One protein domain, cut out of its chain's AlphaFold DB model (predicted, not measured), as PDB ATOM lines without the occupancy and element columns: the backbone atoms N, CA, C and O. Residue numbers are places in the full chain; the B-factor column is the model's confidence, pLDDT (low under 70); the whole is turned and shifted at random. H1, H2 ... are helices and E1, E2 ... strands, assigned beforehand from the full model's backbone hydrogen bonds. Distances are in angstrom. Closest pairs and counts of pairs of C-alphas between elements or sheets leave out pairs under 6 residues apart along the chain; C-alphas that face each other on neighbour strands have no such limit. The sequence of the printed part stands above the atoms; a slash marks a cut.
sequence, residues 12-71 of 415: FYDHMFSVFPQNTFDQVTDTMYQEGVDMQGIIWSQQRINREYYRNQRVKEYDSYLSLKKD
ATOM      1  N   PHE A  12      26.447  22.547 -38.331       59.72
ATOM      2  CA  PHE A  12      25.530  21.910 -37.393       59.72
ATOM      3  C   PHE A  12      24.362  22.783 -36.942       59.72
ATOM      4  O   PHE A  12      23.263  22.256 -36.774       59.72
ATOM      5  N   TYR A  13      24.555  24.095 -36.774       63.12
ATOM      6  CA  TYR A  13      23.454  25.013 -36.469       63.12
ATOM      7  C   TYR A  13      22.415  24.982 -37.586       63.12
ATOM      8  O   TYR A  13      21.240  24.735 -37.319       63.12
ATOM      9  N   ASP A  14      22.865  25.122 -38.836       61.88
ATOM     10  CA  ASP A  14      21.997  25.082 -40.012       61.88
ATOM     11  C   ASP A  14      21.364  23.703 -40.217       61.88
ATOM     12  O   ASP A  14      20.157  23.608 -40.458       61.88
ATOM     13  N   HIS A  15      22.148  22.629 -40.070       62.03
ATOM     14  CA  HIS A  15      21.660  21.257 -40.212       62.03
ATOM     15  C   HIS A  15      20.619  20.911 -39.141       62.03
ATOM     16  O   HIS A  15      19.570  20.350 -39.456       62.03
ATOM     17  N   MET A  16      20.852  21.278 -37.882       61.09
ATOM     18  CA  MET A  16      19.904  20.998 -36.810       61.09
ATOM     19  C   MET A  16      18.695  21.928 -36.877       61.09
ATOM     20  O   MET A  16      17.583  21.433 -36.779       61.09
ATOM     21  N   PHE A  17      18.838  23.230 -37.145       61.22
ATOM     22  CA  PHE A  17      17.671  24.104 -37.344       61.22
ATOM     23  C   PHE A  17      16.882  23.813 -38.625       61.22
ATOM     24  O   PHE A  17      15.735  24.241 -38.719       61.22
ATOM     25  N   SER A  18      17.429  23.064 -39.591       58.84
ATOM     26  CA  SER A  18      16.649  22.531 -40.722       58.84
ATOM     27  C   SER A  18      15.635  21.458 -40.302       58.84
ATOM     28  O   SER A  18      14.664  21.227 -41.021       58.84
ATOM     29  N   VAL A  19      15.820  20.832 -39.128       54.81
ATOM     30  CA  VAL A  19      14.877  19.844 -38.579       54.81
ATOM     31  C   VAL A  19      13.889  20.427 -37.567       54.81
ATOM     32  O   VAL A  19      12.924  19.740 -37.230       54.81
ATOM     33  N   PHE A  20      14.081  21.672 -37.110       60.91
ATOM     34  CA  PHE A  20      13.066  22.372 -36.319       60.91
ATOM     35  C   PHE A  20      12.046  23.003 -37.275       60.91
ATOM     36  O   PHE A  20      12.436  23.727 -38.193       60.91
ATOM     37  N   PRO A  21      10.738  22.760 -37.090       58.84
ATOM     38  CA  PRO A  21       9.726  23.479 -37.848       58.84
ATOM     39  C   PRO A  21       9.881  24.987 -37.614       58.84
ATOM     40  O   PRO A  21      10.232  25.416 -36.513       58.84
ATOM     41  N   GLN A  22       9.623  25.794 -38.652       63.78
ATOM     42  CA  GLN A  22       9.600  27.250 -38.506       63.78
ATOM     43  C   GLN A  22       8.700  27.636 -37.334       63.78
ATOM     44  O   GLN A  22       7.588  27.123 -37.198       63.78
ATOM     45  N   ASN A  23       9.193  28.554 -36.508       67.00
ATOM     46  CA  ASN A  23       8.479  29.028 -35.340       67.00
ATOM     47  C   ASN A  23       7.094  29.555 -35.742       67.00
ATOM     48  O   ASN A  23       6.971  30.502 -36.529       67.00
ATOM     49  N   THR A  24       6.039  28.917 -35.238       74.88
ATOM     50  CA  THR A  24       4.654  29.282 -35.559       74.88
ATOM     51  C   THR A  24       4.172  30.473 -34.744       74.88
ATOM     52  O   THR A  24       3.170  31.088 -35.104       74.88
ATOM     53  N   PHE A  25       4.875  30.815 -33.664       90.00
ATOM     54  CA  PHE A  25       4.500  31.914 -32.792       90.00
ATOM     55  C   PHE A  25       5.008  33.255 -33.327       90.00
ATOM     56  O   PHE A  25       6.116  33.377 -33.851       90.00
ATOM     57  N   ASP A  26       4.163  34.271 -33.190       91.81
ATOM     58  CA  ASP A  26       4.514  35.682 -33.380       91.81
ATOM     59  C   ASP A  26       4.939  36.337 -32.048       91.81
ATOM     60  O   ASP A  26       5.666  37.325 -32.021       91.81
ATOM     61  N   GLN A  27       4.528  35.748 -30.923       95.19
ATOM     62  CA  GLN A  27       4.877  36.197 -29.581       95.19
ATOM     63  C   GLN A  27       4.900  35.029 -28.592       95.19
ATOM     64  O   GLN A  27       4.214  34.027 -28.800       95.19
ATOM     65  N   VAL A  28       5.621  35.201 -27.487       97.06
ATOM     66  CA  VAL A  28       5.591  34.304 -26.322       97.06
ATOM     67  C   VAL A  28       5.272  35.132 -25.085       97.06
ATOM     68  O   VAL A  28       5.934  36.134 -24.819       97.06
ATOM     69  N   THR A  29       4.248  34.735 -24.334       97.62
ATOM     70  CA  THR A  29       3.903  35.349 -23.044       97.62
ATOM     71  C   THR A  29       4.513  34.562 -21.887       97.62
ATOM     72  O   THR A  29       4.870  33.394 -22.038       97.62
ATOM     73  N   ASP A  30       4.597  35.175 -20.710       96.12
ATOM     74  CA  ASP A  30       4.959  34.499 -19.460       96.12
ATOM     75  C   ASP A  30       4.092  33.259 -19.172       96.12
ATOM     76  O   ASP A  30       4.624  32.237 -18.745       96.12
ATOM     77  N   THR A  31       2.788  33.302 -19.470       97.38
ATOM     78  CA  THR A  31       1.898  32.132 -19.350       97.38
ATOM     79  C   THR A  31       2.328  30.993 -20.274       97.38
ATOM     80  O   THR A  31       2.516  29.874 -19.808       97.38
ATOM     81  N   MET A  32       2.570  31.271 -21.561       97.19
ATOM     82  CA  MET A  32       3.048  30.252 -22.507       97.19
ATOM     83  C   MET A  32       4.395  29.665 -22.066       97.19
ATOM     84  O   MET A  32       4.628  28.464 -22.199       97.19
ATOM     85  N   TYR A  33       5.266  30.511 -21.510       96.12
ATOM     86  CA  TYR A  33       6.552  30.085 -20.977       96.12
ATOM     87  C   TYR A  33       6.410  29.129 -19.791       96.12
ATOM     88  O   TYR A  33       7.066  28.088 -19.740       96.12
ATOM     89  N   GLN A  34       5.490  29.423 -18.870       95.44
ATOM     90  CA  GLN A  34       5.155  28.536 -17.752       95.44
ATOM     91  C   GLN A  34       4.515  27.215 -18.210       95.44
ATOM     92  O   GLN A  34       4.706  26.187 -17.564       95.44
ATOM     93  N   GLU A  35       3.807  27.222 -19.340       95.12
ATOM     94  CA  GLU A  35       3.210  26.036 -19.969       95.12
ATOM     95  C   GLU A  35       4.214  25.201 -20.794       95.12
ATOM     96  O   GLU A  35       3.853  24.161 -21.347       95.12
ATOM     97  N   GLY A  36       5.489  25.608 -20.843       92.19
ATOM     98  CA  GLY A  36       6.579  24.830 -21.439       92.19
ATOM     99  C   GLY A  36       6.979  25.236 -22.859       92.19
ATOM    100  O   GLY A  36       7.758  24.520 -23.493       92.19
ATOM    101  N   VAL A  37       6.484  26.369 -23.367       94.00
ATOM    102  CA  VAL A  37       7.026  27.000 -24.579       94.00
ATOM    103  C   VAL A  37       8.309  27.744 -24.199       94.00
ATOM    104  O   VAL A  37       8.287  28.590 -23.319       94.00
ATOM    105  N   ASP A  38       9.446  27.466 -24.836       94.00
ATOM    106  CA  ASP A  38      10.674  28.244 -24.599       94.00
ATOM    107  C   ASP A  38      10.434  29.737 -24.926       94.00
ATOM    108  O   ASP A  38       9.601  30.062 -25.772       94.00
ATOM    109  N   MET A  39      11.166  30.660 -24.294       95.69
ATOM    110  CA  MET A  39      11.076  32.104 -24.558       95.69
ATOM    111  C   MET A  39      11.236  32.452 -26.043       95.69
ATOM    112  O   MET A  39      10.628  33.411 -26.513       95.69
ATOM    113  N   GLN A  40      11.989  31.647 -26.800       93.75
ATOM    114  CA  GLN A  40      12.140  31.789 -28.252       93.75
ATOM    115  C   GLN A  40      11.045  31.085 -29.070       93.75
ATOM    116  O   GLN A  40      11.187  30.938 -30.276       93.75
ATOM    117  N   GLY A  41       9.957  30.619 -28.454       93.00
ATOM    118  CA  GLY A  41       8.828  29.954 -29.120       93.00
ATOM    119  C   GLY A  41       9.054  28.474 -29.445       93.00
ATOM    120  O   GLY A  41       8.251  27.866 -30.150       93.00
ATOM    121  N   ILE A  42      10.138  27.869 -28.952       90.38
ATOM    122  CA  ILE A  42      10.471  26.469 -29.236       90.38
ATOM    123  C   ILE A  42       9.737  25.555 -28.252       90.38
ATOM    124  O   ILE A  42       9.925  25.643 -27.040       90.38
ATOM    125  N   ILE A  43       8.943  24.615 -28.764       91.00
ATOM    126  CA  ILE A  43       8.317  23.572 -27.941       91.00
ATOM    127  C   ILE A  43       9.203  22.330 -27.965       91.00
ATOM    128  O   ILE A  43       9.035  21.451 -28.811       91.00
ATOM    129  N   TRP A  44      10.160  22.252 -27.041       88.69
ATOM    130  CA  TRP A  44      11.169  21.185 -27.004       88.69
ATOM    131  C   TRP A  44      10.590  19.771 -26.868       88.69
ATOM    132  O   TRP A  44      11.170  18.828 -27.395       88.69
ATOM    133  N   SER A  45       9.430  19.615 -26.224       87.94
ATOM    134  CA  SER A  45       8.737  18.324 -26.105       87.94
ATOM    135  C   SER A  45       8.201  17.783 -27.436       87.94
ATOM    136  O   SER A  45       7.945  16.588 -27.550       87.94
ATOM    137  N   GLN A  46       8.047  18.643 -28.447       86.56
ATOM    138  CA  GLN A  46       7.615  18.269 -29.798       86.56
ATOM    139  C   GLN A  46       8.796  18.028 -30.748       86.56
ATOM    140  O   GLN A  46       8.594  17.663 -31.907       86.56
ATOM    141  N   GLN A  47      10.029  18.237 -30.281       82.94
ATOM    142  CA  GLN A  47      11.234  18.094 -31.089       82.94
ATOM    143  C   GLN A  47      11.834  16.698 -30.931       82.94
ATOM    144  O   GLN A  47      11.694  16.040 -29.901       82.94
ATOM    145  N   ARG A  48      12.558  16.243 -31.959       83.75
ATOM    146  CA  ARG A  48      13.269  14.948 -31.924       83.75
ATOM    147  C   ARG A  48      14.435  14.929 -30.934       83.75
ATOM    148  O   ARG A  48      14.907  13.861 -30.560       83.75
ATOM    149  N   ILE A  49      14.916  16.106 -30.560       85.06
ATOM    150  CA  ILE A  49      16.041  16.330 -29.662       85.06
ATOM    151  C   ILE A  49      15.612  17.301 -28.570       85.06
ATOM    152  O   ILE A  49      14.825  18.212 -28.816       85.06
ATOM    153  N   ASN A  50      16.139  17.120 -27.364       89.19
ATOM    154  CA  ASN A  50      15.864  18.039 -26.267       89.19
ATOM    155  C   ASN A  50      16.824  19.245 -26.285       89.19
ATOM    156  O   ASN A  50      17.862  19.243 -26.958       89.19
ATOM    157  N   ARG A  51      16.464  20.271 -25.508       90.75
ATOM    158  CA  ARG A  51      17.195  21.538 -25.406       90.75
ATOM    159  C   ARG A  51      18.639  21.362 -24.946       90.75
ATOM    160  O   ARG A  51      19.543  21.988 -25.490       90.75
ATOM    161  N   GLU A  52      18.851  20.513 -23.946       93.00
ATOM    162  CA  GLU A  52      20.165  20.284 -23.342       93.00
ATOM    163  C   GLU A  52      21.133  19.640 -24.337       93.00
ATOM    164  O   GLU A  52      22.260  20.105 -24.501       93.00
ATOM    165  N   TYR A  53      20.678  18.617 -25.062       90.62
ATOM    166  CA  TYR A  53      21.456  17.989 -26.123       90.62
ATOM    167  C   TYR A  53      21.850  19.013 -27.187       90.62
ATOM    168  O   TYR A  53      23.025  19.101 -27.541       90.62
ATOM    169  N   TYR A  54      20.890  19.821 -27.653       88.44
ATOM    170  CA  TYR A  54      21.150  20.870 -28.637       88.44
ATOM    171  C   TYR A  54      22.221  21.859 -28.140       88.44
ATOM    172  O   TYR A  54      23.226  22.079 -28.816       88.44
ATOM    173  N   ARG A  55      22.038  22.411 -26.933       91.38
ATOM    174  CA  ARG A  55      22.970  23.346 -26.280       91.38
ATOM    175  C   ARG A  55      24.373  22.756 -26.157       91.38
ATOM    176  O   ARG A  55      25.344  23.421 -26.508       91.38
ATOM    177  N   ASN A  56      24.483  21.508 -25.707       91.44
ATOM    178  CA  ASN A  56      25.770  20.843 -25.520       91.44
ATOM    179  C   ASN A  56      26.534  20.666 -26.833       91.44
ATOM    180  O   ASN A  56      27.753  20.806 -26.844       91.44
ATOM    181  N   GLN A  57      25.843  20.368 -27.933       88.25
ATOM    182  CA  GLN A  57      26.494  20.286 -29.240       88.25
ATOM    183  C   GLN A  57      26.868  21.674 -29.767       88.25
ATOM    184  O   GLN A  57      27.996  21.871 -30.206       88.25
ATOM    185  N   ARG A  58      25.984  22.670 -29.620       87.06
ATOM    186  CA  ARG A  58      26.266  24.053 -30.032       87.06
ATOM    187  C   ARG A  58      27.509  24.632 -29.355       87.06
ATOM    188  O   ARG A  58      28.314  25.262 -30.025       87.06
ATOM    189  N   VAL A  59      27.695  24.382 -28.059       88.94
ATOM    190  CA  VAL A  59      28.894  24.817 -27.318       88.94
ATOM    191  C   VAL A  59      30.154  24.086 -27.794       88.94
ATOM    192  O   VAL A  59      31.209  24.702 -27.885       88.94
ATOM    193  N   LYS A  60      30.063  22.785 -28.097       87.31
ATOM    194  CA  LYS A  60      31.213  21.985 -28.559       87.31
ATOM    195  C   LYS A  60      31.700  22.384 -29.945       87.31
ATOM    196  O   LYS A  60      32.890  22.271 -30.213       87.31
ATOM    197  N   GLU A  61      30.782  22.782 -30.812       84.50
ATOM    198  CA  GLU A  61      31.079  23.102 -32.208       84.50
ATOM    199  C   GLU A  61      31.330  24.589 -32.457       84.50
ATOM    200  O   GLU A  61      31.750  24.956 -33.553       84.50
ATOM    201  N   TYR A  62      31.083  25.450 -31.467       83.50
ATOM    202  CA  TYR A  62      31.392  26.865 -31.591       83.50
ATOM    203  C   TYR A  62      32.906  27.083 -31.568       83.50
ATOM    204  O   TYR A  62      33.557  26.943 -30.530       83.50
ATOM    205  N   ASP A  63      33.451  27.460 -32.722       81.31
ATOM    206  CA  ASP A  63      34.825  27.919 -32.839       81.31
ATOM    207  C   ASP A  63      34.872  29.431 -32.617       81.31
ATOM    208  O   ASP A  63      34.290  30.213 -33.372       81.31
ATOM    209  N   SER A  64      35.530  29.846 -31.539       79.44
ATOM    210  CA  SER A  64      35.673  31.267 -31.242       79.44
ATOM    211  C   SER A  64      36.877  31.803 -31.984       79.44
ATOM    212  O   SER A  64      38.004  31.386 -31.725       79.44
ATOM    213  N   TYR A  65      36.636  32.806 -32.816       84.19
ATOM    214  CA  TYR A  65      37.690  33.578 -33.451       84.19
ATOM    215  C   TYR A  65      38.661  34.168 -32.409       84.19
ATOM    216  O   TYR A  65      38.257  34.505 -31.293       84.19
ATOM    217  N   LEU A  66      39.929  34.316 -32.784       89.50
ATOM    218  CA  LEU A  66      40.938  35.099 -32.071       89.50
ATOM    219  C   LEU A  66      41.603  36.032 -33.079       89.50
ATOM    220  O   LEU A  66      41.928  35.619 -34.198       89.50
ATOM    221  N   SER A  67      41.789  37.291 -32.700       91.50
ATOM    222  CA  SER A  67      42.398  38.294 -33.583       91.50
ATOM    223  C   SER A  67      43.913  38.139 -33.603       91.50
ATOM    224  O   SER A  67      44.558  38.385 -34.626       91.50
ATOM    225  N   LEU A  68      44.482  37.694 -32.483       92.06
ATOM    226  CA  LEU A  68      45.907  37.465 -32.308       92.06
ATOM    227  C   LEU A  68      46.206  35.963 -32.202       92.06
ATOM    228  O   LEU A  68      45.495  35.210 -31.550       92.06
ATOM    229  N   LYS A  69      47.300  35.525 -32.839       88.38
ATOM    230  CA  LYS A  69      47.777  34.127 -32.758       88.38
ATOM    231  C   LYS A  69      48.796  33.894 -31.645       88.38
ATOM    232  O   LYS A  69      48.989  32.769 -31.200       88.38
ATOM    233  N   LYS A  70      49.518  34.943 -31.255       89.56
ATOM    234  CA  LYS A  70      50.567  34.897 -30.236       89.56
ATOM    235  C   LYS A  70      50.291  35.948 -29.188       89.56
ATOM    236  O   LYS A  70      49.922  37.067 -29.541       89.56
ATOM    237  N   ASP A  71      50.493  35.561 -27.942       85.31
ATOM    238  CA  ASP A  71      50.399  36.468 -26.813       85.31
ATOM    239  C   ASP A  71      51.750  37.162 -26.559       85.31
ATOM    240  O   ASP A  71      52.747  36.915 -27.250       85.31
TER     241      ASP A  71
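Overview. This is residues 12 to 71 of the 415 residues of the protein "Transducin/WD-40 repeat-containing protein" of Absidia repens (UniProt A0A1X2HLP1). A loose body carries a free tail: the longest helix, H3, has the short helix H1 running the opposite way beside it, a small head of E1, H2 and the long loop after them lies beyond the first residues of H3, and residues 63 to 71 stick out past its other end. The printed part has 60 residues with three named helices and one named strand, in the order H1, E1, H2, H3; the class is mostly helix, though under half of the residues are in named elements. It is only just loose, close to extended, with a radius of gyration of the C-alphas of 15.5 A. The spans are 50 by 23 by 19 A, and the body without the tail spans 33 by 18 by 18 A.

Along the chain. Find C-alpha 51 at (17.195, 21.538, -25.406); from there H3, residues 51 to 61, runs 15.5 A to C-alpha 61 at (31.079, 23.102, -32.208). Look at C-alpha 12 at (25.530, 21.910, -37.393) for the beginning of H1, residues 12 to 17, 8.2 A long. E1 is residues 27 to 29, 6.7 A, and H2 is residues 30 to 34, 6.2 A.

Arrangement. Start at H3: H1 only just touches it, with 3 pairs of C-alphas within 8 A, the closest being those of Tyr 13 and Arg 58 at 7.1 A. They run opposite ways at a shallow tilt of 27 degrees. H2 and H3 are apart, and so are E1 and H3. E1 and H2 meet only through their tight link, and E1 pairs with no named strand. In H1, H2 and H3 every O i to N i+4 pair is within hydrogen-bond range.

Size, cuts and confidence. The C-alphas of Thr 31 and Lys 70, the two farthest apart, are 49.9 A from each other. The printed part has no cut, and the link from H2 to H3, residues 35 to 50, is long. Mean pLDDT of the printed part is 84.2; look for values under 70 at residues 12 to 23.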